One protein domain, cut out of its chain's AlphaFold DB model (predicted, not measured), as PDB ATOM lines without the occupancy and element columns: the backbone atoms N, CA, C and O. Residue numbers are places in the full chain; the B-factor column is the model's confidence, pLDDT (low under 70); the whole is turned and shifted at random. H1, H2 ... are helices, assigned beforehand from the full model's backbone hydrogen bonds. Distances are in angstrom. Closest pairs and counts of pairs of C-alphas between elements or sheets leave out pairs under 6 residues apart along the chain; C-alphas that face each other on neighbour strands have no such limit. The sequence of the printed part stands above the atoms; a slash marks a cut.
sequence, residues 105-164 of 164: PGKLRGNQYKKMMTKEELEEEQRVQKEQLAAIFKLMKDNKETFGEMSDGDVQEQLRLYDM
ATOM      1  N   PRO A 105     128.056 148.637 114.497       61.06
ATOM      2  CA  PRO A 105     129.014 147.564 114.730       61.06
ATOM      3  C   PRO A 105     130.404 148.189 114.923       61.06
ATOM      4  O   PRO A 105     130.798 149.059 114.146       61.06
ATOM      5  N   GLY A 106     131.091 147.853 116.015       61.50
ATOM      6  CA  GLY A 106     132.386 148.457 116.374       61.50
ATOM      7  C   GLY A 106     132.342 149.884 116.949       61.50
ATOM      8  O   GLY A 106     133.380 150.431 117.293       61.50
ATOM      9  N   LYS A 107     131.167 150.510 117.090       60.22
ATOM     10  CA  LYS A 107     131.000 151.857 117.689       60.22
ATOM     11  C   LYS A 107     130.068 151.891 118.896       60.22
ATOM     12  O   LYS A 107     129.884 152.939 119.516       60.22
ATOM     13  N   LEU A 108     129.529 150.744 119.303       54.12
ATOM     14  CA  LEU A 108     128.987 150.603 120.647       54.12
ATOM     15  C   LEU A 108     130.137 150.675 121.648       54.12
ATOM     16  O   LEU A 108     130.907 149.734 121.759       54.12
ATOM     17  N   ARG A 109     130.202 151.774 122.404       62.16
ATOM     18  CA  ARG A 109     130.045 151.766 123.871       62.16
ATOM     19  C   ARG A 109     130.891 150.742 124.665       62.16
ATOM     20  O   ARG A 109     130.558 150.452 125.809       62.16
ATOM     21  N   GLY A 110     131.989 150.225 124.109       62.84
ATOM     22  CA  GLY A 110     132.722 149.072 124.637       62.84
ATOM     23  C   GLY A 110     133.325 149.337 126.009       62.84
ATOM     24  O   GLY A 110     133.256 148.492 126.893       62.84
ATOM     25  N   ASN A 111     133.807 150.560 126.244       64.06
ATOM     26  CA  ASN A 111     134.337 150.945 127.551       64.06
ATOM     27  C   ASN A 111     133.234 151.064 128.622       64.06
ATOM     28  O   ASN A 111     133.430 150.669 129.762       64.06
ATOM     29  N   GLN A 112     132.050 151.566 128.263       63.28
ATOM     30  CA  GLN A 112     130.952 151.760 129.220       63.28
ATOM     31  C   GLN A 112     130.244 150.440 129.555       63.28
ATOM     32  O   GLN A 112     129.851 150.236 130.698       63.28
ATOM     33  N   TYR A 113     130.135 149.526 128.585       65.81
ATOM     34  CA  TYR A 113     129.619 148.174 128.812       65.81
ATOM     35  C   TYR A 113     130.539 147.392 129.755       65.81
ATOM     36  O   TYR A 113     130.093 146.873 130.774       65.81
ATOM     37  N   LYS A 114     131.854 147.468 129.510       70.19
ATOM     38  CA  LYS A 114     132.888 146.884 130.375       70.19
ATOM     39  C   LYS A 114     132.889 147.459 131.800       70.19
ATOM     40  O   LYS A 114     133.381 146.813 132.718       70.19
ATOM     41  N   LYS A 115     132.367 148.679 131.988       75.44
ATOM     42  CA  LYS A 115     132.284 149.373 133.285       75.44
ATOM     43  C   LYS A 115     130.998 149.092 134.060       75.44
ATOM     44  O   LYS A 115     131.011 149.229 135.279       75.44
ATOM     45  N   MET A 116     129.909 148.752 133.369       73.88
ATOM     46  CA  MET A 116     128.617 148.430 133.990       73.88
ATOM     47  C   MET A 116     128.373 146.923 134.151       73.88
ATOM     48  O   MET A 116     127.438 146.552 134.853       73.88
ATOM     49  N   MET A 117     129.212 146.070 133.556       70.81
ATOM     50  CA  MET A 117     129.208 144.624 133.792       70.81
ATOM     51  C   MET A 117     130.082 144.210 134.973       70.81
ATOM     52  O   MET A 117     131.059 144.877 135.332       70.81
ATOM     53  N   THR A 118     129.752 143.060 135.557       82.94
ATOM     54  CA  THR A 118     130.613 142.431 136.554       82.94
ATOM     55  C   THR A 118     131.846 141.811 135.886       82.94
ATOM     56  O   THR A 118     131.854 141.468 134.704       82.94
ATOM     57  N   LYS A 119     132.947 141.688 136.642       84.06
ATOM     58  CA  LYS A 119     134.208 141.133 136.114       84.06
ATOM     59  C   LYS A 119     134.066 139.684 135.644       84.06
ATOM     60  O   LYS A 119     134.773 139.288 134.726       84.06
ATOM     61  N   GLU A 120     133.187 138.932 136.293       85.44
ATOM     62  CA  GLU A 120     132.923 137.529 135.984       85.44
ATOM     63  C   GLU A 120     132.183 137.396 134.649       85.44
ATOM     64  O   GLU A 120     132.675 136.707 133.760       85.44
ATOM     65  N   GLU A 121     131.109 138.167 134.440       85.75
ATOM     66  CA  GLU A 121     130.377 138.209 133.162       85.75
ATOM     67  C   GLU A 121     131.291 138.590 131.985       85.75
ATOM     68  O   GLU A 121     131.233 137.986 130.916       85.75
ATOM     69  N   LEU A 122     132.208 139.543 132.186       83.69
ATOM     70  CA  LEU A 122     133.180 139.913 131.153       83.69
ATOM     71  C   LEU A 122     134.193 138.821 130.828       83.69
ATOM     72  O   LEU A 122     134.680 138.756 129.697       83.69
ATOM     73  N   GLU A 123     134.600 138.031 131.819       87.50
ATOM     74  CA  GLU A 123     135.506 136.916 131.573       87.50
ATOM     75  C   GLU A 123     134.780 135.806 130.811       87.50
ATOM     76  O   GLU A 123     135.351 135.239 129.878       87.50
ATOM     77  N   GLU A 124     133.517 135.541 131.146       88.25
ATOM     78  CA  GLU A 124     132.674 134.607 130.404       88.25
ATOM     79  C   GLU A 124     132.484 135.049 128.953       88.25
ATOM     80  O   GLU A 124     132.746 134.263 128.044       88.25
ATOM     81  N   GLU A 125     132.155 136.318 128.703       86.25
ATOM     82  CA  GLU A 125     132.066 136.841 127.336       86.25
ATOM     83  C   GLU A 125     133.394 136.722 126.585       86.25
ATOM     84  O   GLU A 125     133.414 136.345 125.414       86.25
ATOM     85  N   GLN A 126     134.525 136.990 127.245       83.81
ATOM     86  CA  GLN A 126     135.840 136.807 126.628       83.81
ATOM     87  C   GLN A 126     136.144 135.341 126.322       83.81
ATOM     88  O   GLN A 126     136.786 135.052 125.312       83.81
ATOM     89  N   ARG A 127     135.715 134.404 127.174       92.25
ATOM     90  CA  ARG A 127     135.846 132.968 126.901       92.25
ATOM     91  C   ARG A 127     134.992 132.568 125.709       92.25
ATOM     92  O   ARG A 127     135.517 131.925 124.807       92.25
ATOM     93  N   VAL A 128     133.741 133.022 125.658       91.44
ATOM     94  CA  VAL A 128     132.828 132.763 124.539       91.44
ATOM     95  C   VAL A 128     133.385 133.343 123.239       91.44
ATOM     96  O   VAL A 128     133.406 132.651 122.227       91.44
ATOM     97  N   GLN A 129     133.909 134.570 123.251       85.94
ATOM     98  CA  GLN A 129     134.537 135.168 122.068       85.94
ATOM     99  C   GLN A 129     135.745 134.357 121.589       85.94
ATOM    100  O   GLN A 129     135.876 134.092 120.394       85.94
ATOM    101  N   LYS A 130     136.611 133.916 122.511       87.06
ATOM    102  CA  LYS A 130     137.756 133.053 122.177       87.06
ATOM    103  C   LYS A 130     137.313 131.701 121.624       87.06
ATOM    104  O   LYS A 130     137.927 131.203 120.687       87.06
ATOM    105  N   GLU A 131     136.254 131.120 122.178       93.38
ATOM    106  CA  GLU A 131     135.689 129.855 121.715       93.38
ATOM    107  C   GLU A 131     135.094 129.986 120.309       93.38
ATOM    108  O   GLU A 131     135.386 129.170 119.438       93.38
ATOM    109  N   GLN A 132     134.330 131.048 120.052       90.12
ATOM    110  CA  GLN A 132     133.781 131.345 118.728       90.12
ATOM    111  C   GLN A 132     134.888 131.557 117.700       90.12
ATOM    112  O   GLN A 132     134.829 131.005 116.602       90.12
ATOM    113  N   LEU A 133     135.927 132.307 118.069       87.31
ATOM    114  CA  LEU A 133     137.074 132.522 117.204       87.31
ATOM    115  C   LEU A 133     137.795 131.207 116.893       87.31
ATOM    116  O   LEU A 133     138.120 130.942 115.738       87.31
ATOM    117  N   ALA A 134     137.988 130.346 117.894       91.19
ATOM    118  CA  ALA A 134     138.568 129.022 117.699       91.19
ATOM    119  C   ALA A 134     137.687 128.123 116.815       91.19
ATOM    120  O   ALA A 134     138.209 127.366 115.996       91.19
ATOM    121  N   ALA A 135     136.360 128.215 116.937       94.00
ATOM    122  CA  ALA A 135     135.419 127.476 116.101       94.00
ATOM    123  C   ALA A 135     135.473 127.931 114.636       94.00
ATOM    124  O   ALA A 135     135.500 127.087 113.742       94.00
ATOM    125  N   ILE A 136     135.555 129.242 114.385       88.50
ATOM    126  CA  ILE A 136     135.765 129.800 113.040       88.50
ATOM    127  C   ILE A 136     137.111 129.334 112.493       88.50
ATOM    128  O   ILE A 136     137.182 128.840 111.372       88.50
ATOM    129  N   PHE A 137     138.165 129.410 113.305       87.12
ATOM    130  CA  PHE A 137     139.499 128.988 112.899       87.12
ATOM    131  C   PHE A 137     139.539 127.512 112.493       87.12
ATOM    132  O   PHE A 137     140.079 127.135 111.454       87.12
ATOM    133  N   LYS A 138     138.891 126.667 113.296       91.38
ATOM    134  CA  LYS A 138     138.717 125.250 112.997       91.38
ATOM    135  C   LYS A 138     137.909 125.038 111.716       91.38
ATOM    136  O   LYS A 138     138.340 124.273 110.863       91.38
ATOM    137  N   LEU A 139     136.789 125.744 111.545       90.69
ATOM    138  CA  LEU A 139     135.961 125.659 110.341       90.69
ATOM    139  C   LEU A 139     136.764 126.001 109.081       90.69
ATOM    140  O   LEU A 139     136.673 125.282 108.089       90.69
ATOM    141  N   MET A 140     137.568 127.060 109.129       87.06
ATOM    142  CA  MET A 140     138.426 127.466 108.014       87.06
ATOM    143  C   MET A 140     139.491 126.407 107.710       87.06
ATOM    144  O   MET A 140     139.713 126.065 106.551       87.06
ATOM    145  N   LYS A 141     140.104 125.830 108.749       85.38
ATOM    146  CA  LYS A 141     141.128 124.786 108.616       85.38
ATOM    147  C   LYS A 141     140.583 123.464 108.076       85.38
ATOM    148  O   LYS A 141     141.292 122.786 107.331       85.38
ATOM    149  N   ASP A 142     139.357 123.113 108.448       90.62
ATOM    150  CA  ASP A 142     138.693 121.879 108.027       90.62
ATOM    151  C   ASP A 142     138.119 122.007 106.598       90.62
ATOM    152  O   ASP A 142     138.012 121.011 105.890       90.62
ATOM    153  N   ASN A 143     137.824 123.230 106.129       89.94
ATOM    154  CA  ASN A 143     137.232 123.510 104.810       89.94
ATOM    155  C   ASN A 143     138.207 124.196 103.830       89.94
ATOM    156  O   ASN A 143     137.843 125.128 103.107       89.94
ATOM    157  N   LYS A 144     139.452 123.717 103.768       87.44
ATOM    158  CA  LYS A 144     140.507 124.286 102.902       87.44
ATOM    159  C   LYS A 144     140.188 124.277 101.409       87.44
ATOM    160  O   LYS A 144     140.645 125.159 100.696       87.44
ATOM    161  N   GLU A 145     139.396 123.323 100.929       85.94
ATOM    162  CA  GLU A 145     138.983 123.283  99.519       85.94
ATOM    163  C   GLU A 145     138.092 124.483  99.144       85.94
ATOM    164  O   GLU A 145     138.149 124.973  98.021       85.94
ATOM    165  N   THR A 146     137.303 124.996 100.096       85.81
ATOM    166  CA  THR A 146     136.393 126.137  99.886       85.81
ATOM    167  C   THR A 146     137.058 127.479 100.185       85.81
ATOM    168  O   THR A 146     136.847 128.444  99.455       85.81
ATOM    169  N   PHE A 147     137.844 127.559 101.263       82.88
ATOM    170  CA  PHE A 147     138.455 128.815 101.716       82.88
ATOM    171  C   PHE A 147     139.887 129.035 101.202       82.88
ATOM    172  O   PHE A 147     140.427 130.128 101.358       82.88
ATOM    173  N   GLY A 148     140.493 128.029 100.566       83.12
ATOM    174  CA  GLY A 148     141.900 128.050 100.175       83.12
ATOM    175  C   GLY A 148     142.849 127.851 101.361       83.12
ATOM    176  O   GLY A 148     142.436 127.639 102.504       83.12
ATOM    177  N   GLU A 149     144.153 127.904 101.096       77.88
ATOM    178  CA  GLU A 149     145.187 127.820 102.133       77.88
ATOM    179  C   GLU A 149     145.304 129.150 102.898       77.88
ATOM    180  O   GLU A 149     146.244 129.909 102.695       77.88
ATOM    181  N   MET A 150     144.352 129.450 103.787       71.19
ATOM    182  CA  MET A 150     144.519 130.536 104.761       71.19
ATOM    183  C   MET A 150     145.377 130.047 105.929       71.19
ATOM    184  O   MET A 150     145.009 129.126 106.662       71.19
ATOM    185  N   SER A 151     146.550 130.656 106.071       76.44
ATOM    186  CA  SER A 151     147.462 130.429 107.194       76.44
ATOM    187  C   SER A 151     146.878 131.000 108.491       76.44
ATOM    188  O   SER A 151     146.173 132.009 108.466       76.44
ATOM    189  N   ASP A 152     147.233 130.422 109.647       77.88
ATOM    190  CA  ASP A 152     146.961 131.004 110.974       77.88
ATOM    191  C   ASP A 152     147.398 132.486 111.047       77.88
ATOM    192  O   ASP A 152     146.761 133.293 111.727       77.88
ATOM    193  N   GLY A 153     148.450 132.854 110.303       81.50
ATOM    194  CA  GLY A 153     148.936 134.230 110.188       81.50
ATOM    195  C   GLY A 153     147.976 135.178 109.460       81.50
ATOM    196  O   GLY A 153     147.763 136.289 109.938       81.50
ATOM    197  N   ASP A 154     147.341 134.732 108.373       84.38
ATOM    198  CA  ASP A 154     146.425 135.561 107.571       84.38
ATOM    199  C   ASP A 154     145.161 135.898 108.364       84.38
ATOM    200  O   ASP A 154     144.685 137.033 108.365       84.38
ATOM    201  N   VAL A 155     144.642 134.920 109.112       81.19
ATOM    202  CA  VAL A 155     143.479 135.130 109.984       81.19
ATOM    203  C   VAL A 155     143.830 136.059 111.145       81.19
ATOM    204  O   VAL A 155     143.013 136.884 111.549       81.19
ATOM    205  N   GLN A 156     145.051 135.967 111.676       81.25
ATOM    206  CA  GLN A 156     145.512 136.852 112.741       81.25
ATOM    207  C   GLN A 156     145.730 138.291 112.252       81.25
ATOM    208  O   GLN A 156     145.397 139.230 112.978       81.25
ATOM    209  N   GLU A 157     146.249 138.485 111.036       85.94
ATOM    210  CA  GLU A 157     146.311 139.805 110.399       85.94
ATOM    211  C   GLU A 157     144.916 140.369 110.168       85.94
ATOM    212  O   GLU A 157     144.655 141.521 110.514       85.94
ATOM    213  N   GLN A 158     143.995 139.540 109.680       82.06
ATOM    214  CA  GLN A 158     142.613 139.944 109.499       82.06
ATOM    215  C   GLN A 158     141.984 140.366 110.830       82.06
ATOM    216  O   GLN A 158     141.354 141.415 110.890       82.06
ATOM    217  N   LEU A 159     142.220 139.631 111.920       81.69
ATOM    218  CA  LEU A 159     141.732 140.008 113.247       81.69
ATOM    219  C   LEU A 159     142.325 141.325 113.750       81.69
ATOM    220  O   LEU A 159     141.595 142.161 114.275       81.69
ATOM    221  N   ARG A 160     143.633 141.535 113.555       85.50
ATOM    222  CA  ARG A 160     144.309 142.786 113.934       85.50
ATOM    223  C   ARG A 160     143.738 144.004 113.214       85.50
ATOM    224  O   ARG A 160     143.758 145.087 113.783       85.50
ATOM    225  N   LEU A 161     143.230 143.842 111.993       81.56
ATOM    226  CA  LEU A 161     142.578 144.925 111.248       81.56
ATOM    227  C   LEU A 161     141.207 145.314 111.829       81.56
ATOM    228  O   LEU A 161     140.717 146.405 111.536       81.56
ATOM    229  N   TYR A 162     140.589 144.444 112.635       69.75
ATOM    230  CA  TYR A 162     139.290 144.680 113.271       69.75
ATOM    231  C   TYR A 162     139.377 145.038 114.763       69.75
ATOM    232  O   TYR A 162     138.364 145.460 115.326       69.75
ATOM    233  N   ASP A 163     140.552 144.922 115.387       72.88
ATOM    234  CA  ASP A 163     140.837 145.521 116.696       72.88
ATOM    235  C   ASP A 163     140.941 147.053 116.528       72.88
ATOM    236  O   ASP A 163     142.007 147.601 116.247       72.88
ATOM    237  N   MET A 164     139.794 147.736 116.629       53.25
ATOM    238  CA  MET A 164     139.638 149.202 116.591       53.25
ATOM    239  C   MET A 164     139.639 149.824 117.988       53.25
ATOM    240  O   MET A 164     139.025 149.229 118.905       53.25
TER     241      MET A 164
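What this domain is: This is residues 105 to 164 of the 164 residues of an uncharacterized protein of Muntiacus reevesi (UniProt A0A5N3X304). One long helix, H2, makes the length of a loose, open frame; the chain folds back at one end with H1 and at the other through small H3 into H4. The 60 printed residues include four named helices, H1 to H4 in order, and no named strand: all helix. The whole is loose, radius of gyration of the C-alphas 14.7 A, a rod spanning 44 by 21 by 17 A.

How they stand to each other: H2, residues 119 to 142, is close to but not clearly touching H4, residues 152 to 162, at a steep tilt of 47 degrees, opposite ways; their closest C-alphas, Phe 137 and Val 155, are 7.9 A apart. H1, residues 110 to 116, is close to but not clearly touching H2, at a steep tilt of 38 degrees, opposite ways; their closest C-alphas, Lys 114 and Leu 122, are 7.0 A apart. H3, residues 144 to 147, is apart from H1 and H4. O i to N i+4 pairs are within hydrogen-bond range throughout H1 and H2, and 6 of 7 in H4; H3 is too short for one.

Where its parts are: H2 runs 34.3 A from C-alpha 119 at (134.208, 141.133, 136.114); H4, 15.8 A, ends at C-alpha 162 (139.290, 144.680, 113.271). H1 measures 10.2 A and H3 5.1 A.

The domain as a whole: The printed part has no cut, and its three links are tight. Residues 105 to 113, 162 and 164 are under pLDDT 70.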